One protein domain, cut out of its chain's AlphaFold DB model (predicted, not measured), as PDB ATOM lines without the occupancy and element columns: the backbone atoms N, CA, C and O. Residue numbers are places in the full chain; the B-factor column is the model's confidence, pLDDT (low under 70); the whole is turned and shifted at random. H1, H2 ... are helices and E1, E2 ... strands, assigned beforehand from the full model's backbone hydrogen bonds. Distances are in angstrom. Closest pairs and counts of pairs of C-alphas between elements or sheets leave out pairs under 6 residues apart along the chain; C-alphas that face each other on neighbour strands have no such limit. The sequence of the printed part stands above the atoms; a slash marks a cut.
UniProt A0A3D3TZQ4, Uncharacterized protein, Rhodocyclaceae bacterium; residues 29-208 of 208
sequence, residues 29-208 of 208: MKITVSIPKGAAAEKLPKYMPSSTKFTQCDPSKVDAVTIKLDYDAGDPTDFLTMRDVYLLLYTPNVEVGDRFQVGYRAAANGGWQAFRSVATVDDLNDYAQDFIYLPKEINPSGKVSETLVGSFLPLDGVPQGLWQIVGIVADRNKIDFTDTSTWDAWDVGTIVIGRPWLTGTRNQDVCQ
ATOM      1  N   MET A  29      15.838  35.073  24.404       96.62
ATOM      2  CA  MET A  29      15.114  34.875  23.163       96.62
ATOM      3  C   MET A  29      13.634  35.083  23.440       96.62
ATOM      4  O   MET A  29      13.118  34.636  24.465       96.62
ATOM      5  N   LYS A  30      12.952  35.778  22.536       96.81
ATOM      6  CA  LYS A  30      11.513  35.973  22.592       96.81
ATOM      7  C   LYS A  30      10.915  36.016  21.196       96.81
ATOM      8  O   LYS A  30      11.295  36.841  20.362       96.81
ATOM      9  N   ILE A  31       9.902  35.188  20.979       93.06
ATOM     10  CA  ILE A  31       9.108  35.153  19.759       93.06
ATOM     11  C   ILE A  31       7.715  35.671  20.068       93.06
ATOM     12  O   ILE A  31       6.972  35.137  20.886       93.06
ATOM     13  N   THR A  32       7.319  36.720  19.356       92.06
ATOM     14  CA  THR A  32       5.964  37.258  19.450       92.06
ATOM     15  C   THR A  32       5.227  37.025  18.147       92.06
ATOM     16  O   THR A  32       5.585  37.581  17.111       92.06
ATOM     17  N   VAL A  33       4.151  36.243  18.216       89.00
ATOM     18  CA  VAL A  33       3.202  36.087  17.113       89.00
ATOM     19  C   VAL A  33       1.996  36.981  17.363       89.00
ATOM     20  O   VAL A  33       1.376  36.955  18.430       89.00
ATOM     21  N   SER A  34       1.638  37.779  16.369       87.81
ATOM     22  CA  SER A  34       0.512  38.700  16.438       87.81
ATOM     23  C   SER A  34      -0.280  38.699  15.139       87.81
ATOM     24  O   SER A  34       0.232  38.349  14.080       87.81
ATOM     25  N   ILE A  35      -1.556  39.060  15.239       84.69
ATOM     26  CA  ILE A  35      -2.435  39.239  14.088       84.69
ATOM     27  C   ILE A  35      -2.568  40.749  13.881       84.69
ATOM     28  O   ILE A  35      -3.039  41.429  14.800       84.69
ATOM     29  N   PRO A  36      -2.112  41.301  12.745       78.12
ATOM     30  CA  PRO A  36      -2.180  42.729  12.506       78.12
ATOM     31  C   PRO A  36      -3.623  43.168  12.242       78.12
ATOM     32  O   PRO A  36      -4.500  42.385  11.868       78.12
ATOM     33  N   LYS A  37      -3.862  44.465  12.432       75.69
ATOM     34  CA  LYS A  37      -5.161  45.082  12.174       75.69
ATOM     35  C   LYS A  37      -5.534  44.955  10.693       75.69
ATOM     36  O   LYS A  37      -4.698  45.182   9.824       75.69
ATOM     37  N   GLY A  38      -6.792  44.644  10.417       72.56
ATOM     38  CA  GLY A  38      -7.339  44.427   9.081       72.56
ATOM     39  C   GLY A  38      -7.224  42.988   8.578       72.56
ATOM     40  O   GLY A  38      -7.792  42.689   7.531       72.56
ATOM     41  N   ALA A  39      -6.539  42.095   9.303       76.44
ATOM     42  CA  ALA A  39      -6.497  40.679   8.956       76.44
ATOM     43  C   ALA A  39      -7.852  40.002   9.209       76.44
ATOM     44  O   ALA A  39      -8.560  40.338  10.163       76.44
ATOM     45  N   ALA A  40      -8.173  38.975   8.421       76.56
ATOM     46  CA  ALA A  40      -9.343  38.115   8.617       76.56
ATOM     47  C   ALA A  40      -9.439  37.573  10.054       76.56
ATOM     48  O   ALA A  40     -10.514  37.492  10.653       76.56
ATOM     49  N   ALA A  41      -8.272  37.261  10.609       75.94
ATOM     50  CA  ALA A  41      -8.056  36.761  11.950       75.94
ATOM     51  C   ALA A  41      -8.216  37.798  13.082       75.94
ATOM     52  O   ALA A  41      -8.192  37.416  14.250       75.94
ATOM     53  N   GLU A  42      -8.362  39.102  12.794       78.19
ATOM     54  CA  GLU A  42      -8.488  40.139  13.838       78.19
ATOM     55  C   GLU A  42      -9.775  39.957  14.654       78.19
ATOM     56  O   GLU A  42      -9.790  40.147  15.872       78.19
ATOM     57  N   LYS A  43     -10.873  39.586  13.985       77.25
ATOM     58  CA  LYS A  43     -12.195  39.411  14.597       77.25
ATOM     59  C   LYS A  43     -12.720  38.020  14.310       77.25
ATOM     60  O   LYS A  43     -13.472  37.794  13.362       77.25
ATOM     61  N   LEU A  44     -12.328  37.088  15.166       77.31
ATOM     62  CA  LEU A  44     -12.759  35.707  15.047       77.31
ATOM     63  C   LEU A  44     -14.213  35.525  15.520       77.31
ATOM     64  O   LEU A  44     -14.621  36.108  16.530       77.31
ATOM     65  N   PRO A  45     -15.013  34.699  14.822       78.44
ATOM     66  CA  PRO A  45     -16.306  34.244  15.310       78.44
ATOM     67  C   PRO A  45     -16.186  33.514  16.653       78.44
ATOM     68  O   PRO A  45     -15.181  32.867  16.935       78.44
ATOM     69  N   LYS A  46     -17.261  33.532  17.450       81.62
ATOM     70  CA  LYS A  46     -17.297  32.966  18.814       81.62
ATOM     71  C   LYS A  46     -16.925  31.474  18.909       81.62
ATOM     72  O   LYS A  46     -16.536  31.023  19.978       81.62
ATOM     73  N   TYR A  47     -17.082  30.709  17.830       79.81
ATOM     74  CA  TYR A  47     -16.774  29.275  17.790       79.81
ATOM     75  C   TYR A  47     -15.301  28.965  17.468       79.81
ATOM     76  O   TYR A  47     -14.923  27.797  17.447       79.81
ATOM     77  N   MET A  48     -14.482  29.984  17.200       79.69
ATOM     78  CA  MET A  48     -13.054  29.835  16.912       79.69
ATOM     79  C   MET A  48     -12.200  30.031  18.179       79.69
ATOM     80  O   MET A  48     -12.669  30.643  19.144       79.69
ATOM     81  N   PRO A  49     -10.943  29.544  18.195       77.31
ATOM     82  CA  PRO A  49     -10.045  29.708  19.335       77.31
ATOM     83  C   PRO A  49      -9.822  31.180  19.698       77.31
ATOM     84  O   PRO A  49      -9.563  32.010  18.829       77.31
ATOM     85  N   SER A  50      -9.890  31.499  20.992       74.19
ATOM     86  CA  SER A  50      -9.720  32.866  21.506       74.19
ATOM     87  C   SER A  50      -8.355  33.121  22.155       74.19
ATOM     88  O   SER A  50      -7.918  34.267  22.229       74.19
ATOM     89  N   SER A  51      -7.677  32.072  22.628       78.25
ATOM     90  CA  SER A  51      -6.384  32.164  23.321       78.25
ATOM     91  C   SER A  51      -5.180  32.036  22.387       78.25
ATOM     92  O   SER A  51      -4.127  32.609  22.654       78.25
ATOM     93  N   THR A  52      -5.328  31.285  21.298       79.81
ATOM     94  CA  THR A  52      -4.244  30.983  20.357       79.81
ATOM     95  C   THR A  52      -4.347  31.891  19.141       79.81
ATOM     96  O   THR A  52      -5.446  32.192  18.677       79.81
ATOM     97  N   LYS A  53      -3.205  32.329  18.601       86.38
ATOM     98  CA  LYS A  53      -3.189  33.049  17.322       86.38
ATOM     99  C   LYS A  53      -3.681  32.104  16.229       86.38
ATOM    100  O   LYS A  53      -3.233  30.962  16.166       86.38
ATOM    101  N   PHE A  54      -4.627  32.562  15.418       85.06
ATOM    102  CA  PHE A  54      -5.360  31.705  14.494       85.06
ATOM    103  C   PHE A  54      -5.668  32.442  13.193       85.06
ATOM    104  O   PHE A  54      -6.178  33.556  13.261       85.06
ATOM    105  N   THR A  55      -5.395  31.828  12.042       83.69
ATOM    106  CA  THR A  55      -5.764  32.327  10.703       83.69
ATOM    107  C   THR A  55      -6.764  31.391  10.039       83.69
ATOM    108  O   THR A  55      -6.710  30.180  10.241       83.69
ATOM    109  N   GLN A  56      -7.718  31.936   9.280       78.62
ATOM    110  CA  GLN A  56      -8.895  31.173   8.845       78.62
ATOM    111  C   GLN A  56      -8.724  30.401   7.532       78.62
ATOM    112  O   GLN A  56      -9.644  29.658   7.196       78.62
ATOM    113  N   CYS A  57      -7.586  30.511   6.830       77.56
ATOM    114  CA  CYS A  57      -7.409  29.921   5.490       77.56
ATOM    115  C   CYS A  57      -8.602  30.250   4.569       77.56
ATOM    116  O   CYS A  57      -9.077  29.388   3.830       77.56
ATOM    117  N   ASP A  58      -9.170  31.451   4.698       77.88
ATOM    118  CA  ASP A  58     -10.382  31.840   3.980       77.88
ATOM    119  C   ASP A  58      -9.975  32.638   2.734       77.88
ATOM    120  O   ASP A  58      -9.567  33.791   2.891       77.88
ATOM    121  N   PRO A  59     -10.111  32.091   1.509       72.69
ATOM    122  CA  PRO A  59      -9.651  32.756   0.287       72.69
ATOM    123  C   PRO A  59     -10.392  34.065  -0.003       72.69
ATOM    124  O   PRO A  59      -9.932  34.884  -0.799       72.69
ATOM    125  N   SER A  60     -11.548  34.288   0.629       75.50
ATOM    126  CA  SER A  60     -12.319  35.525   0.487       75.50
ATOM    127  C   SER A  60     -11.821  36.663   1.382       75.50
ATOM    128  O   SER A  60     -12.284  37.800   1.250       75.50
ATOM    129  N   LYS A  61     -10.888  36.382   2.300       73.69
ATOM    130  CA  LYS A  61     -10.356  37.351   3.256       73.69
ATOM    131  C   LYS A  61      -8.836  37.388   3.204       73.69
ATOM    132  O   LYS A  61      -8.170  36.423   2.860       73.69
ATOM    133  N   VAL A  62      -8.273  38.528   3.589       71.31
ATOM    134  CA  VAL A  62      -6.820  38.669   3.643       71.31
ATOM    135  C   VAL A  62      -6.322  38.229   5.016       71.31
ATOM    136  O   VAL A  62      -6.599  38.884   6.024       71.31
ATOM    137  N   ASP A  63      -5.604  37.113   5.063       74.31
ATOM    138  CA  ASP A  63      -4.907  36.660   6.263       74.31
ATOM    139  C   ASP A  63      -3.538  37.348   6.386       74.31
ATOM    140  O   ASP A  63      -2.820  37.601   5.414       74.31
ATOM    141  N   ALA A  64      -3.173  37.685   7.619       72.88
ATOM    142  CA  ALA A  64      -1.872  38.244   7.933       72.88
ATOM    143  C   ALA A  64      -1.442  37.815   9.326       72.88
ATOM    144  O   ALA A  64      -2.255  37.682  10.243       72.88
ATOM    145  N   VAL A  65      -0.137  37.639   9.471       79.50
ATOM    146  CA  VAL A  65       0.516  37.292  10.726       79.50
ATOM    147  C   VAL A  65       1.780  38.116  10.797       79.50
ATOM    148  O   VAL A  65       2.503  38.254   9.813       79.50
ATOM    149  N   THR A  66       2.048  38.666  11.969       83.56
ATOM    150  CA  THR A  66       3.310  39.320  12.259       83.56
ATOM    151  C   THR A  66       4.078  38.489  13.265       83.56
ATOM    152  O   THR A  66       3.593  38.244  14.373       83.56
ATOM    153  N   ILE A  67       5.273  38.062  12.866       86.25
ATOM    154  CA  ILE A  67       6.209  37.327  13.716       86.25
ATOM    155  C   ILE A  67       7.374  38.261  14.007       86.25
ATOM    156  O   ILE A  67       8.066  38.703  13.088       86.25
ATOM    157  N   LYS A  68       7.573  38.558  15.288       90.00
ATOM    158  CA  LYS A  68       8.672  39.379  15.785       90.00
ATOM    159  C   LYS A  68       9.635  38.518  16.591       90.00
ATOM    160  O   LYS A  68       9.190  37.699  17.396       90.00
ATOM    161  N   LEU A  69      10.921  38.746  16.374       90.94
ATOM    162  CA  LEU A  69      12.027  38.109  17.062       90.94
ATOM    163  C   LEU A  69      12.778  39.179  17.866       90.94
ATOM    164  O   LEU A  69      13.235  40.172  17.301       90.94
ATOM    165  N   ASP A  70      12.869  38.989  19.178       93.88
ATOM    166  CA  ASP A  70      13.651  39.820  20.093       93.88
ATOM    167  C   ASP A  70      14.677  38.916  20.793       93.88
ATOM    168  O   ASP A  70      14.282  37.959  21.456       93.88
ATOM    169  N   TYR A  71      15.974  39.186  20.647       93.81
ATOM    170  CA  TYR A  71      17.022  38.360  21.261       93.81
ATOM    171  C   TYR A  71      18.217  39.160  21.762       93.81
ATOM    172  O   TYR A  71      18.517  40.248  21.269       93.81
ATOM    173  N   ASP A  72      18.904  38.558  22.727       95.38
ATOM    174  CA  ASP A  72      20.201  38.960  23.251       95.38
ATOM    175  C   ASP A  72      21.164  37.769  23.149       95.38
ATOM    176  O   ASP A  72      21.047  36.796  23.896       95.38
ATOM    177  N   ALA A  73      22.074  37.836  22.177       94.56
ATOM    178  CA  ALA A  73      23.011  36.775  21.818       94.56
ATOM    179  C   ALA A  73      24.465  37.082  22.230       94.56
ATOM    180  O   ALA A  73      25.390  36.496  21.667       94.56
ATOM    181  N   GLY A  74      24.679  37.993  23.183       94.25
ATOM    182  CA  GLY A  74      26.010  38.314  23.711       94.25
ATOM    183  C   GLY A  74      26.379  39.792  23.613       94.25
ATOM    184  O   GLY A  74      25.610  40.620  23.123       94.25
ATOM    185  N   ASP A  75      27.585  40.119  24.073       90.94
ATOM    186  CA  ASP A  75      28.158  41.460  23.992       90.94
ATOM    187  C   ASP A  75      29.165  41.540  22.829       90.94
ATOM    188  O   ASP A  75      30.184  40.846  22.856       90.94
ATOM    189  N   PRO A  76      28.958  42.402  21.814       87.25
ATOM    190  CA  PRO A  76      29.905  42.541  20.707       87.25
ATOM    191  C   PRO A  76      31.281  43.071  21.146       87.25
ATOM    192  O   PRO A  76      32.251  42.940  20.399       87.25
ATOM    193  N   THR A  77      31.391  43.668  22.338       88.94
ATOM    194  CA  THR A  77      32.670  44.099  22.921       88.94
ATOM    195  C   THR A  77      33.443  42.957  23.584       88.94
ATOM    196  O   THR A  77      34.667  43.044  23.697       88.94
ATOM    197  N   ASP A  78      32.765  41.859  23.937       90.06
ATOM    198  CA  ASP A  78      33.359  40.609  24.410       90.06
ATOM    199  C   ASP A  78      32.910  39.445  23.520       90.06
ATOM    200  O   ASP A  78      31.972  38.701  23.816       90.06
ATOM    201  N   PHE A  79      33.631  39.260  22.414       87.25
ATOM    202  CA  PHE A  79      33.309  38.258  21.398       87.25
ATOM    203  C   PHE A  79      33.235  36.812  21.935       87.25
ATOM    204  O   PHE A  79      32.624  35.953  21.299       87.25
ATOM    205  N   LEU A  80      33.811  36.511  23.106       89.12
ATOM    206  CA  LEU A  80      33.696  35.187  23.736       89.12
ATOM    207  C   LEU A  80      32.291  34.920  24.297       89.12
ATOM    208  O   LEU A  80      31.871  33.764  24.416       89.12
ATOM    209  N   THR A  81      31.552  35.981  24.614       92.06
ATOM    210  CA  THR A  81      30.140  35.909  25.007       92.06
ATOM    211  C   THR A  81      29.207  35.839  23.806       92.06
ATOM    212  O   THR A  81      28.046  35.498  23.964       92.06
ATOM    213  N   MET A  82      29.687  36.101  22.591       94.50
ATOM    214  CA  MET A  82      28.825  36.067  21.415       94.50
ATOM    215  C   MET A  82      28.400  34.632  21.071       94.50
ATOM    216  O   MET A  82      29.196  33.684  21.116       94.50
ATOM    217  N   ARG A  83      27.122  34.483  20.724       95.19
ATOM    218  CA  ARG A  83      26.450  33.230  20.370       95.19
ATOM    219  C   ARG A  83      25.768  33.331  19.020       95.19
ATOM    220  O   ARG A  83      25.489  34.421  18.519       95.19
ATOM    221  N   ASP A  84      25.532  32.166  18.438       94.56
ATOM    222  CA  ASP A  84      24.805  32.036  17.187       94.56
ATOM    223  C   ASP A  84      23.307  32.009  17.455       94.56
ATOM    224  O   ASP A  84      22.856  31.519  18.495       94.56
ATOM    225  N   VAL A  85      22.541  32.532  16.501       93.44
ATOM    226  CA  VAL A  85      21.081  32.478  16.534       93.44
ATOM    227  C   VAL A  85      20.610  31.478  15.495       93.44
ATOM    228  O   VAL A  85      21.014  31.551  14.334       93.44
ATOM    229  N   TYR A  86      19.720  30.585  15.905       93.38
ATOM    230  CA  TYR A  86      19.054  29.604  15.058       93.38
ATOM    231  C   TYR A  86      17.556  29.901  15.037       93.38
ATOM    232  O   TYR A  86      16.973  30.312  16.044       93.38
ATOM    233  N   LEU A  87      16.934  29.693  13.879       91.50
ATOM    234  CA  LEU A  87      15.507  29.904  13.673       91.50
ATOM    235  C   LEU A  87      14.931  28.689  12.953       91.50
ATOM    236  O   LEU A  87      15.328  28.382  11.832       91.50
ATOM    237  N   LEU A  88      13.972  28.026  13.588       89.56
ATOM    238  CA  LEU A  88      13.290  26.859  13.047       89.56
ATOM    239  C   LEU A  88      11.807  27.173  12.906       89.56
ATOM    240  O   LEU A  88      11.182  27.714  13.815       89.56
ATOM    241  N   LEU A  89      11.227  26.789  11.783       86.12
ATOM    242  CA  LEU A  89       9.798  26.663  11.605       86.12
ATOM    243  C   LEU A  89       9.465  25.174  11.559       86.12
ATOM    244  O   LEU A  89      10.012  24.422  10.759       86.12
ATOM    245  N   TYR A  90       8.571  24.746  12.431       83.56
ATOM    246  CA  TYR A  90       8.172  23.360  12.573       83.56
ATOM    247  C   TYR A  90       6.696  23.187  12.239       83.56
ATOM    248  O   TYR A  90       5.830  23.931  12.718       83.56
ATOM    249  N   THR A  91       6.425  22.165  11.426       74.31
ATOM    250  CA  THR A  91       5.078  21.727  11.070       74.31
ATOM    251  C   THR A  91       4.887  20.263  11.522       74.31
ATOM    252  O   THR A  91       5.307  19.334  10.838       74.31
ATOM    253  N   PRO A  92       4.267  20.010  12.692       59.34
ATOM    254  CA  PRO A  92       4.152  18.679  13.290       59.34
ATOM    255  C   PRO A  92       3.337  17.668  12.488       59.34
ATOM    256  O   PRO A  92       3.447  16.473  12.742       59.34
ATOM    257  N   ASN A  93       2.497  18.121  11.558       57.69
ATOM    258  CA  ASN A  93       1.453  17.275  10.987       57.69
ATOM    259  C   ASN A  93       1.756  16.755   9.573       57.69
ATOM    260  O   ASN A  93       0.864  16.200   8.945       57.69
ATOM    261  N   VAL A  94       2.978  16.888   9.050       60.47
ATOM    262  CA  VAL A  94       3.349  16.277   7.759       60.47
ATOM    263  C   VAL A  94       3.774  14.816   7.979       60.47
ATOM    264  O   VAL A  94       4.848  14.536   8.516       60.47
ATOM    265  N   GLU A  95       2.912  13.868   7.583       54.25
ATOM    266  CA  GLU A  95       3.184  12.418   7.661       54.25
ATOM    267  C   GLU A  95       4.372  11.995   6.781       54.25
ATOM    268  O   GLU A  95       5.074  11.040   7.112       54.25
ATOM    269  N   VAL A  96       4.624  12.723   5.689       50.38
ATOM    270  CA  VAL A  96       5.711  12.472   4.735       50.38
ATOM    271  C   VAL A  96       6.272  13.817   4.267       50.38
ATOM    272  O   VAL A  96       5.541  14.599   3.655       50.38
ATOM    273  N   GLY A  97       7.550  14.088   4.540       56.47
ATOM    274  CA  GLY A  97       8.254  15.283   4.067       56.47
ATOM    275  C   GLY A  97       9.022  16.029   5.154       56.47
ATOM    276  O   GLY A  97       9.144  15.569   6.289       56.47
ATOM    277  N   ASP A  98       9.538  17.190   4.770       60.53
ATOM    278  CA  ASP A  98      10.375  18.029   5.614       60.53
ATOM    279  C   ASP A  98       9.570  18.701   6.731       60.53
ATOM    280  O   ASP A  98       8.782  19.620   6.494       60.53
ATOM    281  N   ARG A  99       9.747  18.213   7.962       68.75
ATOM    282  CA  ARG A  99       9.028  18.700   9.154       68.75
ATOM    283  C   ARG A  99       9.588  20.009   9.682       68.75
ATOM    284  O   ARG A  99       8.867  20.774  10.329       68.75
ATOM    285  N   PHE A 100      10.868  20.237   9.418       69.56
ATOM    286  CA  PHE A 100      11.602  21.402   9.862       69.56
ATOM    287  C   PHE A 100      11.936  22.280   8.667       69.56
ATOM    288  O   PHE A 100      12.265  21.820   7.578       69.56
ATOM    289  N   GLN A 101      11.848  23.575   8.891       78.31
ATOM    290  CA  GLN A 101      12.215  24.613   7.960       78.31
ATOM    291  C   GLN A 101      13.191  25.530   8.686       78.31
ATOM    292  O   GLN A 101      12.821  26.225   9.625       78.31
ATOM    293  N   VAL A 102      14.456  25.501   8.290       76.12
ATOM    294  CA  VAL A 102      15.518  26.279   8.927       76.12
ATOM    295  C   VAL A 102      15.619  27.632   8.249       76.12
ATOM    296  O   VAL A 102      15.772  27.710   7.029       76.12
ATOM    297  N   GLY A 103      15.501  28.703   9.028       74.56
ATOM    298  CA  GLY A 103      15.661  30.064   8.537       74.56
ATOM    299  C   GLY A 103      17.135  30.401   8.349       74.56
ATOM    300  O   GLY A 103      17.952  30.119   9.220       74.56
ATOM    301  N   TYR A 104      17.459  31.079   7.254       72.38
ATOM    302  CA  TYR A 104      18.791  31.625   7.004       72.38
ATOM    303  C   TYR A 104      18.701  33.145   6.838       72.38
ATOM    304  O   TYR A 104      17.761  33.653   6.222       72.38
ATOM    305  N   ARG A 105      19.660  33.904   7.376       68.12
ATOM    306  CA  ARG A 105      19.742  35.356   7.162       68.12
ATOM    307  C   ARG A 105      20.891  35.676   6.214       68.12
ATOM    308  O   ARG A 105      22.023  35.249   6.423       68.12
ATOM    309  N   ALA A 106      20.621  36.473   5.180       55.56
ATOM    310  CA  ALA A 106      21.687  36.985   4.320       55.56
ATOM    311  C   ALA A 106      22.666  37.848   5.123       55.56
ATOM    312  O   ALA A 106      22.263  38.561   6.044       55.56
ATOM    313  N   ALA A 107      23.925  37.904   4.686       51.31
ATOM    314  CA  ALA A 107      24.892  38.840   5.243       51.31
ATOM    315  C   ALA A 107      24.385  40.300   5.172       51.31
ATOM    316  O   ALA A 107      24.034  40.796   4.100       51.31
ATOM    317  N   ALA A 108      24.386  40.954   6.341       46.12
ATOM    318  CA  ALA A 108      24.258  42.381   6.679       46.12
ATOM    319  C   ALA A 108      23.103  43.233   6.095       46.12
ATOM    320  O   ALA A 108      22.616  44.102   6.810       46.12
ATOM    321  N   ASN A 109      22.638  43.021   4.859       48.78
ATOM    322  CA  ASN A 109      21.717  43.936   4.156       48.78
ATOM    323  C   ASN A 109      20.573  43.249   3.386       48.78
ATOM    324  O   ASN A 109      19.723  43.932   2.815       48.78
ATOM    325  N   GLY A 110      20.542  41.916   3.326       46.06
ATOM    326  CA  GLY A 110      19.398  41.184   2.785       46.06
ATOM    327  C   GLY A 110      18.417  40.888   3.908       46.06
ATOM    328  O   GLY A 110      18.842  40.470   4.982       46.06
ATOM    329  N   GLY A 111      17.124  41.126   3.688       52.91
ATOM    330  CA  GLY A 111      16.080  40.717   4.624       52.91
ATOM    331  C   GLY A 111      16.026  39.197   4.820       52.91
ATOM    332  O   GLY A 111      16.994  38.466   4.613       52.91
ATOM    333  N   TRP A 112      14.856  38.713   5.208       53.38
ATOM    334  CA  TRP A 112      14.594  37.291   5.401       53.38
ATOM    335  C   TRP A 112      15.030  36.452   4.185       53.38
ATOM    336  O   TRP A 112      14.589  36.723   3.064       53.38
ATOM    337  N   GLN A 113      15.909  35.462   4.384       60.84
ATOM    338  CA  GLN A 113      16.247  34.487   3.349       60.84
ATOM    339  C   GLN A 113      15.616  33.135   3.666       60.84
ATOM    340  O   GLN A 113      15.347  32.790   4.813       60.84
ATOM    341  N   ALA A 114      15.293  32.445   2.576       60.44
ATOM    342  CA  ALA A 114      14.381  31.318   2.497       60.44
ATOM    343  C   ALA A 114      14.557  30.281   3.610       60.44
ATOM    344  O   ALA A 114      15.672  29.965   4.025       60.44
ATOM    345  N   PHE A 115      13.439  29.681   4.008       71.00
ATOM    346  CA  PHE A 115      13.486  28.445   4.761       71.00
ATOM    347  C   PHE A 115      14.064  27.326   3.901       71.00
ATOM    348  O   PHE A 115      13.583  27.073   2.792       71.00
ATOM    349  N   ARG A 116      15.074  26.636   4.428       75.31
ATOM    350  CA  ARG A 116      15.502  25.352   3.891       75.31
ATOM    351  C   ARG A 116      14.761  24.250   4.619       75.31
ATOM    352  O   ARG A 116      14.776  24.182   5.844       75.31
ATOM    353  N   SER A 117      14.150  23.379   3.845       78.00
ATOM    354  CA  SER A 117      13.460  22.219   4.364       78.00
ATOM    355  C   SER A 117      14.447  21.143   4.845       78.00
ATOM    356  O   SER A 117      15.458  20.890   4.189       78.00
ATOM    357  N   VAL A 118      14.157  20.548   6.001       80.62
ATOM    358  CA  VAL A 118      14.944  19.506   6.667       80.62
ATOM    359  C   VAL A 118      14.001  18.402   7.158       80.62
ATOM    360  O   VAL A 118      12.963  18.667   7.777       80.62
ATOM    361  N   ALA A 119      14.359  17.151   6.862       78.50
ATOM    362  CA  ALA A 119      13.502  15.992   7.080       78.50
ATOM    363  C   ALA A 119      13.421  15.581   8.552       78.50
ATOM    364  O   ALA A 119      12.326  15.332   9.067       78.50
ATOM    365  N   THR A 120      14.564  15.523   9.234       82.12
ATOM    366  CA  THR A 120      14.662  14.969  10.586       82.12
ATOM    367  C   THR A 120      15.406  15.890  11.548       82.12
ATOM    368  O   THR A 120      16.091  16.825  11.143       82.12
ATOM    369  N   VAL A 121      15.252  15.633  12.850       83.88
ATOM    370  CA  VAL A 121      16.038  16.330  13.879       83.88
ATOM    371  C   VAL A 121      17.511  15.907  13.847       83.88
ATOM    372  O   VAL A 121      18.377  16.717  14.153       83.88
ATOM    373  N   ASP A 122      17.802  14.680  13.408       86.81
ATOM    374  CA  ASP A 122      19.175  14.191  13.249       86.81
ATOM    375  C   ASP A 122      19.907  15.000  12.171       86.81
ATOM    376  O   ASP A 122      21.021  15.463  12.400       86.81
ATOM    377  N   ASP A 123      19.234  15.308  11.055       86.06
ATOM    378  CA  ASP A 123      19.783  16.194  10.021       86.06
ATOM    379  C   ASP A 123      20.071  17.608  10.567       86.06
ATOM    380  O   ASP A 123      21.044  18.243  10.160       86.06
ATOM    381  N   LEU A 124      19.247  18.125  11.493       87.19
ATOM    382  CA  LEU A 124      19.519  19.420  12.135       87.19
ATOM    383  C   LEU A 124      20.828  19.386  12.931       87.19
ATOM    384  O   LEU A 124      21.573  20.363  12.906       87.19
ATOM    385  N   ASN A 125      21.108  18.273  13.607       89.69
ATOM    386  CA  ASN A 125      22.342  18.075  14.363       89.69
ATOM    387  C   ASN A 125      23.555  17.887  13.443       89.69
ATOM    388  O   ASN A 125      24.569  18.562  13.627       89.69
ATOM    389  N   ASP A 126      23.440  17.036  12.422       89.25
ATOM    390  CA  ASP A 126      24.533  16.727  11.492       89.25
ATOM    391  C   ASP A 126      25.000  17.960  10.703       89.25
ATOM    392  O   ASP A 126      26.191  18.106  10.407       89.25
ATOM    393  N   TYR A 127      24.078  18.880  10.405       85.69
ATOM    394  CA  TYR A 127      24.333  20.083   9.609       85.69
ATOM    395  C   TYR A 127      24.114  21.387  10.393       85.69
ATOM    396  O   TYR A 127      23.883  22.438   9.793       85.69
ATOM    397  N   ALA A 128      24.225  21.362  11.726       85.88
ATOM    398  CA  ALA A 128      23.953  22.520  12.587       85.88
ATOM    399  C   ALA A 128      24.699  23.797  12.150       85.88
ATOM    400  O   ALA A 128      24.135  24.890  12.157       85.88
ATOM    401  N   GLN A 129      25.949  23.661  11.697       86.25
ATOM    402  CA  GLN A 129      26.779  24.781  11.226       86.25
ATOM    403  C   GLN A 129      26.250  25.437   9.942       86.25
ATOM    404  O   GLN A 129      26.438  26.635   9.739       86.25
ATOM    405  N   ASP A 130      25.573  24.670   9.087       83.44
ATOM    406  CA  ASP A 130      24.981  25.159   7.838       83.44
ATOM    407  C   ASP A 130      23.606  25.812   8.074       83.44
ATOM    408  O   ASP A 130      23.049  26.458   7.182       83.44
ATOM    409  N   PHE A 131      23.052  25.642   9.278       85.06
ATOM    410  CA  PHE A 131      21.683  25.989   9.671       85.06
ATOM    411  C   PHE A 131      21.602  27.174  10.636       85.06
ATOM    412  O   PHE A 131      20.583  27.404  11.290       85.06
ATOM    413  N   ILE A 132      22.671  27.964  10.698       89.38
ATOM    414  CA  ILE A 132      22.728  29.171  11.509       89.38
ATOM    415  C   ILE A 132      21.902  30.275  10.837       89.38
ATOM    416  O   ILE A 132      22.181  30.683   9.708       89.38
ATOM    417  N   TYR A 133      20.910  30.799  11.560       89.06
ATOM    418  CA  TYR A 133      20.118  31.935  11.097       89.06
ATOM    419  C   TYR A 133      20.959  33.211  11.087       89.06
ATOM    420  O   TYR A 133      21.074  33.846  10.043       89.06
ATOM    421  N   LEU A 134      21.583  33.570  12.214       89.31
ATOM    422  CA  LEU A 134      22.521  34.692  12.306       89.31
ATOM    423  C   LEU A 134      23.818  34.244  12.996       89.31
ATOM    424  O   LEU A 134      23.814  34.029  14.212       89.31
ATOM    425  N   PRO A 135      24.929  34.138  12.244       90.19
ATOM    426  CA  PRO A 135      26.237  33.853  12.809       90.19
ATOM    427  C   PRO A 135      26.728  34.977  13.713       90.19
ATOM    428  O   PRO A 135      26.609  36.164  13.387       90.19
ATOM    429  N   LYS A 136      27.351  34.601  14.827       91.12
ATOM    430  CA  LYS A 136      27.901  35.529  15.816       91.12
ATOM    431  C   LYS A 136      28.924  36.508  15.237       91.12
ATOM    432  O   LYS A 136      29.022  37.633  15.714       91.12
ATOM    433  N   GLU A 137      29.654  36.112  14.191       88.94
ATOM    434  CA  GLU A 137      30.661  36.939  13.512       88.94
ATOM    435  C   GLU A 137      30.051  38.147  12.794       88.94
ATOM    436  O   GLU A 137      30.737  39.147  12.588       88.94
ATOM    437  N   ILE A 138      28.780  38.052  12.391       86.25
ATOM    438  CA  ILE A 138      28.081  39.101  11.640       86.25
ATOM    439  C   ILE A 138      26.937  39.737  12.434       86.25
ATOM    440  O   ILE A 138      26.215  40.575  11.892       86.25
ATOM    441  N   ASN A 139      26.756  39.353  13.700       84.38
ATOM    442  CA  ASN A 139      25.765  39.957  14.579       84.38
ATOM    443  C   ASN A 139      26.258  41.355  15.015       84.38
ATOM    444  O   ASN A 139      27.230  41.450  15.765       84.38
ATOM    445  N   PRO A 140      25.617  42.447  14.557       74.69
ATOM    446  CA  PRO A 140      26.175  43.793  14.688       74.69
ATOM    447  C   PRO A 140      26.099  44.357  16.112       74.69
ATOM    448  O   PRO A 140      26.818  45.303  16.425       74.69
ATOM    449  N   SER A 141      25.207  43.832  16.953       83.44
ATOM    450  CA  SER A 141      24.885  44.432  18.254       83.44
ATOM    451  C   SER A 141      24.741  43.431  19.393       83.44
ATOM    452  O   SER A 141      24.621  43.864  20.537       83.44
ATOM    453  N   GLY A 142      24.684  42.125  19.111       83.00
ATOM    454  CA  GLY A 142      24.339  41.093  20.095       83.00
ATOM    455  C   GLY A 142      22.849  41.097  20.448       83.00
ATOM    456  O   GLY A 142      22.203  40.052  20.419       83.00
ATOM    457  N   LYS A 143      22.280  42.287  20.668       91.12
ATOM    458  CA  LYS A 143      20.861  42.544  20.942       91.12
ATOM    459  C   LYS A 143      20.141  43.023  19.694       91.12
ATOM    460  O   LYS A 143      20.482  44.082  19.160       91.12
ATOM    461  N   VAL A 144      19.132  42.290  19.242       89.31
ATOM    462  CA  VAL A 144      18.415  42.597  18.000       89.31
ATOM    463  C   VAL A 144      16.911  42.446  18.205       89.31
ATOM    464  O   VAL A 144      16.437  41.549  18.896       89.31
ATOM    465  N   SER A 145      16.165  43.352  17.574       89.00
ATOM    466  CA  SER A 145      14.711  43.313  17.457       89.00
ATOM    467  C   SER A 145      14.358  43.381  15.977       89.00
ATOM    468  O   SER A 145      14.649  44.385  15.324       89.00
ATOM    469  N   GLU A 146      13.772  42.318  15.429       84.88
ATOM    470  CA  GLU A 146      13.439  42.240  14.006       84.88
ATOM    471  C   GLU A 146      12.062  41.622  13.741       84.88
ATOM    472  O   GLU A 146      11.567  40.768  14.478       84.88
ATOM    473  N   THR A 147      11.419  42.080  12.668       83.12
ATOM    474  CA  THR A 147      10.152  41.524  12.182       83.12
ATOM    475  C   THR A 147      10.462  40.539  11.062       83.12
ATOM    476  O   THR A 147      10.900  40.951   9.990       83.12
ATOM    477  N   LEU A 148      10.219  39.248  11.301       76.12
ATOM    478  CA  LEU A 148      10.470  38.175  10.333       76.12
ATOM    479  C   LEU A 148       9.409  38.153   9.228       76.12
ATOM    480  O   LEU A 148       9.725  38.004   8.053       76.12
ATOM    481  N   VAL A 149       8.148  38.342   9.616       71.06
ATOM    482  CA  VAL A 149       7.010  38.458   8.698       71.06
ATOM    483  C   VAL A 149       6.210  39.679   9.113       71.06
ATOM    484  O   VAL A 149       5.817  39.787  10.271       71.06
ATOM    485  N   GLY A 150       6.008  40.617   8.188       58.66
ATOM    486  CA  GLY A 150       5.345  41.899   8.451       58.66
ATOM    487  C   GLY A 150       4.202  42.227   7.492       58.66
ATOM    488  O   GLY A 150       3.729  43.360   7.493       58.66
ATOM    489  N   SER A 151       3.774  41.277   6.657       60.91
ATOM    490  CA  SER A 151       2.791  41.512   5.596       60.91
ATOM    491  C   SER A 151       1.698  40.446   5.556       60.91
ATOM    492  O   SER A 151       1.727  39.462   6.296       60.91
ATOM    493  N   PHE A 152       0.731  40.652   4.661       65.44
ATOM    494  CA  PHE A 152      -0.232  39.631   4.266       65.44
ATOM    495  C   PHE A 152       0.494  38.349   3.855       65.44
ATOM    496  O   PHE A 152       1.488  38.404   3.125       65.44
ATOM    497  N   LEU A 153       0.009  37.219   4.363       67.38
ATOM    498  CA  LEU A 153       0.518  35.897   4.031       67.38
ATOM    499  C   LEU A 153      -0.432  35.299   2.995       67.38
ATOM    500  O   LEU A 153      -1.585  35.035   3.338       67.38
ATOM    501  N   PRO A 154       0.000  35.092   1.740       66.50
ATOM    502  CA  PRO A 154      -0.750  34.235   0.838       66.50
ATOM    503  C   PRO A 154      -0.690  32.821   1.418       66.50
ATOM    504  O   PRO A 154       0.371  32.203   1.453       66.50
ATOM    505  N   LEU A 155      -1.815  32.354   1.956       74.56
ATOM    506  CA  LEU A 155      -1.900  31.039   2.585       74.56
ATOM    507  C   LEU A 155      -2.280  29.931   1.596       74.56
ATOM    508  O   LEU A 155      -2.275  28.772   1.984       74.56
ATOM    509  N   ASP A 156      -2.581  30.254   0.336       76.81
ATOM    510  CA  ASP A 156      -2.938  29.260  -0.682       76.81
ATOM    511  C   ASP A 156      -1.858  28.168  -0.805       76.81
ATOM    512  O   ASP A 156      -0.663  28.451  -0.920       76.81
ATOM    513  N   GLY A 157      -2.280  26.906  -0.702       74.25
ATOM    514  CA  GLY A 157      -1.392  25.744  -0.704       74.25
ATOM    515  C   GLY A 157      -0.582  25.523   0.583       74.25
ATOM    516  O   GLY A 157       0.112  24.509   0.681       74.25
ATOM    517  N   VAL A 158      -0.675  26.406   1.585       78.00
ATOM    518  CA  VAL A 158      -0.011  26.238   2.888       78.00
ATOM    519  C   VAL A 158      -0.731  25.155   3.698       78.00
ATOM    520  O   VAL A 158      -1.953  25.230   3.855       78.00
ATOM    521  N   PRO A 159      -0.013  24.154   4.246       79.12
ATOM    522  CA  PRO A 159      -0.606  23.153   5.125       79.12
ATOM    523  C   PRO A 159      -1.323  23.772   6.329       79.12
ATOM    524  O   PRO A 159      -0.764  24.587   7.065       79.12
ATOM    525  N   GLN A 160      -2.558  23.345   6.564       82.62
ATOM    526  CA  GLN A 160      -3.282  23.659   7.790       82.62
ATOM    527  C   GLN A 160      -2.602  22.969   8.983       82.62
ATOM    528  O   GLN A 160      -1.899  21.970   8.831       82.62
ATOM    529  N   GLY A 161      -2.796  23.480  10.193       83.31
ATOM    530  CA  GLY A 161      -2.266  22.845  11.397       83.31
ATOM    531  C   GLY A 161      -1.777  23.821  12.451       83.31
ATOM    532  O   GLY A 161      -1.928  25.038  12.345       83.31
ATOM    533  N   LEU A 162      -1.147  23.253  13.474       85.44
ATOM    534  CA  LEU A 162      -0.354  23.986  14.450       85.44
ATOM    535  C   LEU A 162       1.035  24.256  13.868       85.44
ATOM    536  O   LEU A 162       1.770  23.318  13.614       85.44
ATOM    537  N   TRP A 163       1.403  25.511  13.679       84.75
ATOM    538  CA  TRP A 163       2.733  25.919  13.242       84.75
ATOM    539  C   TRP A 163       3.495  26.472  14.439       84.75
ATOM    540  O   TRP A 163       2.949  27.247  15.234       84.75
ATOM    541  N   GLN A 164       4.755  26.073  14.567       88.31
ATOM    542  CA  GLN A 164       5.627  26.510  15.650       88.31
ATOM    543  C   GLN A 164       6.875  27.155  15.076       88.31
ATOM    544  O   GLN A 164       7.490  26.621  14.163       88.31
ATOM    545  N   ILE A 165       7.250  28.300  15.624       89.38
ATOM    546  CA  ILE A 165       8.491  28.987  15.294       89.38
ATOM    547  C   ILE A 165       9.335  28.945  16.549       89.38
ATOM    548  O   ILE A 165       8.882  29.393  17.599       89.38
ATOM    549  N   VAL A 166      10.533  28.397  16.437       92.88
ATOM    550  CA  VAL A 166      11.468  28.208  17.539       92.88
ATOM    551  C   VAL A 166      12.697  29.055  17.264       92.88
ATOM    552  O   VAL A 166      13.289  28.976  16.189       92.88
ATOM    553  N   GLY A 167      13.058  29.886  18.232       94.19
ATOM    554  CA  GLY A 167      14.270  30.691  18.210       94.19
ATOM    555  C   GLY A 167      15.211  30.148  19.265       94.19
ATOM    556  O   GLY A 167      14.763  29.846  20.370       94.19
ATOM    557  N   ILE A 168      16.489  30.010  18.929       96.38
ATOM    558  CA  ILE A 168      17.504  29.455  19.828       96.38
ATOM    559  C   ILE A 168      18.749  30.338  19.755       96.38
ATOM    560  O   ILE A 168      19.183  30.715  18.670       96.38
ATOM    561  N   VAL A 169      19.321  30.653  20.911       96.50
ATOM    562  CA  VAL A 169      20.662  31.219  21.075       96.50
ATOM    563  C   VAL A 169      21.543  30.113  21.640       96.50
ATOM    564  O   VAL A 169      21.182  29.516  22.656       96.50
ATOM    565  N   ALA A 170      22.667  29.810  20.992       96.50
ATOM    566  CA  ALA A 170      23.556  28.741  21.447       96.50
ATOM    567  C   ALA A 170      24.998  28.891  20.941       96.50
ATOM    568  O   ALA A 170      25.287  29.597  19.968       96.50
ATOM    569  N   ASP A 171      25.922  28.181  21.591       94.38
ATOM    570  CA  ASP A 171      27.284  27.966  21.098       94.38
ATOM    571  C   ASP A 171      27.260  26.904  19.992       94.38
ATOM    572  O   ASP A 171      26.943  25.740  20.249       94.38
ATOM    573  N   ARG A 172      27.650  27.276  18.764       92.25
ATOM    574  CA  ARG A 172      27.715  26.344  17.624       92.25
ATOM    575  C   ARG A 172      28.514  25.072  17.873       92.25
ATOM    576  O   ARG A 172      28.304  24.097  17.169       92.25
ATOM    577  N   ASN A 173      29.456  25.066  18.814       92.19
ATOM    578  CA  ASN A 173      30.280  23.883  19.078       92.19
ATOM    579  C   ASN A 173      29.638  22.917  20.079       92.19
ATOM    580  O   ASN A 173      30.218  21.872  20.368       92.19
ATOM    581  N   LYS A 174      28.498  23.296  20.661       92.94
ATOM    582  CA  LYS A 174      27.823  22.540  21.719       92.94
ATOM    583  C   LYS A 174      26.350  22.282  21.440       92.94
ATOM    584  O   LYS A 174      25.779  21.470  22.154       92.94
ATOM    585  N   ILE A 175      25.752  22.980  20.475       93.81
ATOM    586  CA  ILE A 175      24.329  22.854  20.167       93.81
ATOM    587  C   ILE A 175      23.958  21.409  19.813       93.81
ATOM    588  O   ILE A 175      24.601  20.775  18.980       93.81
ATOM    589  N   ASP A 176      22.889  20.933  20.440       94.31
ATOM    590  CA  ASP A 176      22.176  19.709  20.100       94.31
ATOM    591  C   ASP A 176      20.677  20.032  20.087       94.31
ATOM    592  O   ASP A 176      20.099  20.447  21.092       94.31
ATOM    593  N   PHE A 177      20.026  19.870  18.938       91.62
ATOM    594  CA  PHE A 177      18.602  20.147  18.756       91.62
ATOM    595  C   PHE A 177      17.684  19.145  19.479       91.62
ATOM    596  O   PHE A 177      16.472  19.356  19.530       91.62
ATOM    597  N   THR A 178      18.242  18.084  20.066       92.00
ATOM    598  CA  THR A 178      17.528  17.114  20.908       92.00
ATOM    599  C   THR A 178      17.723  17.346  22.409       92.00
ATOM    600  O   THR A 178      16.946  16.814  23.204       92.00
ATOM    601  N   ASP A 179      18.691  18.180  22.809       94.31
ATOM    602  CA  ASP A 179      18.995  18.489  24.208       94.31
ATOM    603  C   ASP A 179      18.959  20.000  24.473       94.31
ATOM    604  O   ASP A 179      19.906  20.743  24.203       94.31
ATOM    605  N   THR A 180      17.871  20.452  25.099       93.62
ATOM    606  CA  THR A 180      17.659  21.866  25.438       93.62
ATOM    607  C   THR A 180      18.686  22.425  26.422       93.62
ATOM    608  O   THR A 180      18.783  23.639  26.560       93.62
ATOM    609  N   SER A 181      19.430  21.579  27.144       94.19
ATOM    610  CA  SER A 181      20.482  22.039  28.063       94.19
ATOM    611  C   SER A 181      21.707  22.600  27.336       94.19
ATOM    612  O   SER A 181      22.511  23.312  27.938       94.19
ATOM    613  N   THR A 182      21.826  22.326  26.034       95.00
ATOM    614  CA  THR A 182      22.859  22.895  25.159       95.00
ATOM    615  C   THR A 182      22.514  24.293  24.642       95.00
ATOM    616  O   THR A 182      23.348  24.942  24.004       95.00
ATOM    617  N   TRP A 183      21.290  24.766  24.896       95.81
ATOM    618  CA  TRP A 183      20.788  26.050  24.418       95.81
ATOM    619  C   TRP A 183      20.959  27.104  25.509       95.81
ATOM    620  O   TRP A 183      20.507  26.923  26.639       95.81
ATOM    621  N   ASP A 184      21.579  28.227  25.162       96.56
ATOM    622  CA  ASP A 184      21.811  29.329  26.094       96.56
ATOM    623  C   ASP A 184      20.513  30.123  26.360       96.56
ATOM    624  O   ASP A 184      20.276  30.579  27.477       96.56
ATOM    625  N   ALA A 185      19.649  30.263  25.349       96.94
ATOM    626  CA  ALA A 185      18.284  30.779  25.483       96.94
ATOM    627  C   ALA A 185      17.398  30.290  24.332       96.94
ATOM    628  O   ALA A 185      17.881  30.059  23.225       96.94
ATOM    629  N   TRP A 186      16.091  30.169  24.558       97.00
ATOM    630  CA  TRP A 186      15.140  29.792  23.510       97.00
ATOM    631  C   TRP A 186      13.717  30.248  23.834       97.00
ATOM    632  O   TRP A 186      13.380  30.484  24.994       97.00
ATOM    633  N   ASP A 187      12.886  30.370  22.801       97.00
ATOM    634  CA  ASP A 187      11.447  30.619  22.931       97.00
ATOM    635  C   ASP A 187      10.682  30.004  21.750       97.00
ATOM    636  O   ASP A 187      11.268  29.690  20.709       97.00
ATOM    637  N   VAL A 188       9.365  29.838  21.910       93.69
ATOM    638  CA  VAL A 188       8.476  29.250  20.903       93.69
ATOM    639  C   VAL A 188       7.250  30.125  20.664       93.69
ATOM    640  O   VAL A 188       6.384  30.291  21.524       93.69
ATOM    641  N   GLY A 189       7.105  30.605  19.431       91.06
ATOM    642  CA  GLY A 189       5.873  31.203  18.931       91.06
ATOM    643  C   GLY A 189       4.967  30.148  18.308       91.06
ATOM    644  O   GLY A 189       5.422  29.328  17.519       91.06
ATOM    645  N   THR A 190       3.673  30.174  18.622       89.56
ATOM    646  CA  THR A 190       2.700  29.213  18.077       89.56
ATOM    647  C   THR A 190       1.559  29.923  17.357       89.56
ATOM    648  O   THR A 190       1.025  30.922  17.847       89.56
ATOM    649  N   ILE A 191       1.151  29.379  16.211       87.69
ATOM    650  CA  ILE A 191      -0.020  29.818  15.452       87.69
ATOM    651  C   ILE A 191      -0.770  28.623  14.882       87.69
ATOM    652  O   ILE A 191      -0.168  27.623  14.514       87.69
ATOM    653  N   VAL A 192      -2.091  28.713  14.806       87.25
ATOM    654  CA  VAL A 192      -2.912  27.724  14.109       87.25
ATOM    655  C   VAL A 192      -3.352  28.300  12.768       87.25
ATOM    656  O   VAL A 192      -3.926  29.385  12.719       87.25
ATOM    657  N   ILE A 193      -3.101  27.563  11.692       85.31
ATOM    658  CA  ILE A 193      -3.509  27.915  10.332       85.31
ATOM    659  C   ILE A 193      -4.665  26.999   9.923       85.31
ATOM    660  O   ILE A 193      -4.503  25.783   9.857       85.31
ATOM    661  N   GLY A 194      -5.848  27.568   9.687       83.94
ATOM    662  CA  GLY A 194      -7.059  26.859   9.263       83.94
ATOM    663  C   GLY A 194      -7.658  25.965  10.347       83.94
ATOM    664  O   GLY A 194      -8.653  26.313  10.979       83.94
ATOM    665  N   ARG A 195      -7.070  24.791  10.570       82.19
ATOM    666  CA  ARG A 195      -7.518  23.792  11.550       82.19
ATOM    667  C   ARG A 195      -6.332  23.296  12.376       82.19
ATOM    668  O   ARG A 195      -5.216  23.281  11.877       82.19
ATOM    669  N   PRO A 196      -6.542  22.875  13.633       79.44
ATOM    670  CA  PRO A 196      -5.448  22.434  14.504       79.44
ATOM    671  C   PRO A 196      -4.755  21.131  14.061       79.44
ATOM    672  O   PRO A 196      -3.599  20.915  14.421       79.44
ATOM    673  N   TRP A 197      -5.420  20.274  13.279       79.06
ATOM    674  CA  TRP A 197      -4.886  18.994  12.796       79.06
ATOM    675  C   TRP A 197      -5.250  18.743  11.332       79.06
ATOM    676  O   TRP A 197      -6.220  19.306  10.815       79.06
ATOM    677  N   LEU A 198      -4.474  17.866  10.691       77.06
ATOM    678  CA  LEU A 198      -4.756  17.371   9.348       77.06
ATOM    679  C   LEU A 198      -5.774  16.230   9.370       77.06
ATOM    680  O   LEU A 198      -5.972  15.553  10.378       77.06
ATOM    681  N   THR A 199      -6.433  16.037   8.235       76.12
ATOM    682  CA  THR A 199      -7.435  14.993   7.998       76.12
ATOM    683  C   THR A 199      -6.869  13.767   7.283       76.12
ATOM    684  O   THR A 199      -7.562  12.755   7.194       76.12
ATOM    685  N   GLY A 200      -5.644  13.852   6.753       72.69
ATOM    686  CA  GLY A 200      -5.033  12.827   5.902       72.69
ATOM    687  C   GLY A 200      -5.476  12.919   4.436       72.69
ATOM    688  O   GLY A 200      -5.132  12.066   3.620       72.69
ATOM    689  N   THR A 201      -6.248  13.949   4.074       76.44
ATOM    690  CA  THR A 201      -6.724  14.190   2.710       76.44
ATOM    691  C   THR A 201      -6.066  15.450   2.159       76.44
ATOM    692  O   THR A 201      -6.481  16.564   2.470       76.44
ATOM    693  N   ARG A 202      -5.077  15.281   1.272       68.44
ATOM    694  CA  ARG A 202      -4.209  16.363   0.759       68.44
ATOM    695  C   ARG A 202      -4.950  17.630   0.308       68.44
ATOM    696  O   ARG A 202      -4.516  18.725   0.632       68.44
ATOM    697  N   ASN A 203      -6.076  17.495  -0.396       71.19
ATOM    698  CA  ASN A 203      -6.845  18.641  -0.912       71.19
ATOM    699  C   ASN A 203      -7.628  19.398   0.174       71.19
ATOM    700  O   ASN A 203      -8.104  20.499  -0.066       71.19
ATOM    701  N   GLN A 204      -7.809  18.796   1.347       73.69
ATOM    702  CA  GLN A 204      -8.447  19.424   2.502       73.69
ATOM    703  C   GLN A 204      -7.399  19.946   3.493       73.69
ATOM    704  O   GLN A 204      -7.689  20.833   4.289       73.69
ATOM    705  N   ASP A 205      -6.186  19.407   3.448       79.00
ATOM    706  CA  ASP A 205      -5.129  19.645   4.428       79.00
ATOM    707  C   ASP A 205      -4.275  20.884   4.144       79.00
ATOM    708  O   ASP A 205      -3.413  21.228   4.943       79.00
ATOM    709  N   VAL A 206      -4.546  21.589   3.049       80.12
ATOM    710  CA  VAL A 206      -3.941  22.884   2.713       80.12
ATOM    711  C   VAL A 206      -5.012  23.975   2.697       80.12
ATOM    712  O   VAL A 206      -6.201  23.671   2.555       80.12
ATOM    713  N   CYS A 207      -4.643  25.242   2.888       79.56
ATOM    714  CA  CYS A 207      -5.580  26.331   2.607       79.56
ATOM    715  C   CYS A 207      -5.896  26.364   1.097       79.56
ATOM    716  O   CYS A 207      -5.076  25.938   0.278       79.56
ATOM    717  N   GLN A 208      -7.103  26.820   0.762       77.75
ATOM    718  CA  GLN A 208      -7.626  26.967  -0.602       77.75
ATOM    719  C   GLN A 208      -7.845  28.445  -0.920       77.75
ATOM    720  O   GLN A 208      -7.933  29.226   0.057       77.75
TER     721      GLN A 208
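This is residues 29 to 208 of the 208 residues of an uncharacterized protein of Rhodocyclaceae bacterium (UniProt A0A3D3TZQ4). Two sheets lie face to face as a sandwich: a small sheet of E1, E3 and E7 covers part of a six-stranded sheet that is strongly twisted and curled like part of a barrel. The short helices H1 and H2 are on the larger sheet, and a tail, residues 194 to 208, follows E9. The printed part has 180 residues, in the order E1 E2 E3 E4 E5 E6 H1 H2 E7 E8 E9. The larger sheet runs E2 E9 E8 E4 E5 E6, mixed; the smaller runs E1 E3 E7, antiparallel. The class is mostly strand, with 74 residues in named elements, under half; the whole is compact, with a radius of gyration of the C-alphas of 17.1 A and spans of 51 by 35 by 28 A.

E1, residues 29 to 34, is antiparallel to E3, residues 66 to 72, with N 30 and O 70 at 2.8 A, within hydrogen-bond range. E2, residues 53 to 55, is parallel to E9, residues 183 to 193, with N 55 and O 192 at 2.9 A. The closest C-alphas of E1 and E9, Met 29 and Trp 186, are 5.1 A apart. E3 is antiparallel to E7, residues 143 to 149, with N 69 and O 146 at 2.8 A. E4, residues 84 to 90, E5, residues 100 to 105, and E6, residues 112 to 118, form a meander, each strand the antiparallel neighbour of the one before; N 89 and O 101 are at 2.7 A, N 102 and O 116 at 2.8 A. H1, residues 121 to 126, only grazes the larger sheet with residues 121 to 124. H2, residues 128 to 131, has a height over the sheet of 8.1 A and lies only just over E4, with 3 of its C-alphas; its closest pair with E5 is Val 102 and Phe 131, C-alphas 6.2 A apart. H1 has every O i to N i+4 pair within hydrogen-bond range; H2 is too short for one. E8, residues 161 to 170, is antiparallel to E4, with N 86 and O 168 at 2.8 A, and forms a hairpin with E9, with N 165 and O 189 at 2.8 A. E1 and E4 are apart.

E1 begins at C-alpha 29 (15.114, 34.875, 23.163). E3 is 20.2 A long, E8 28.3 A and E9 28.1 A. E9 ends at C-alpha 193 (-3.509, 27.915, 10.332).

The farthest C-alphas, Thr 77 and Thr 201, are 53.4 A apart. The printed part has no cut. Long links are E1 to E2, E3 to E4, H2 to E7, E7 to E8 and E8 to E9. Mean pLDDT of the printed part is 81.3; residues 92 to 100, 105 to 114, 150 to 154 and 202 are under 70.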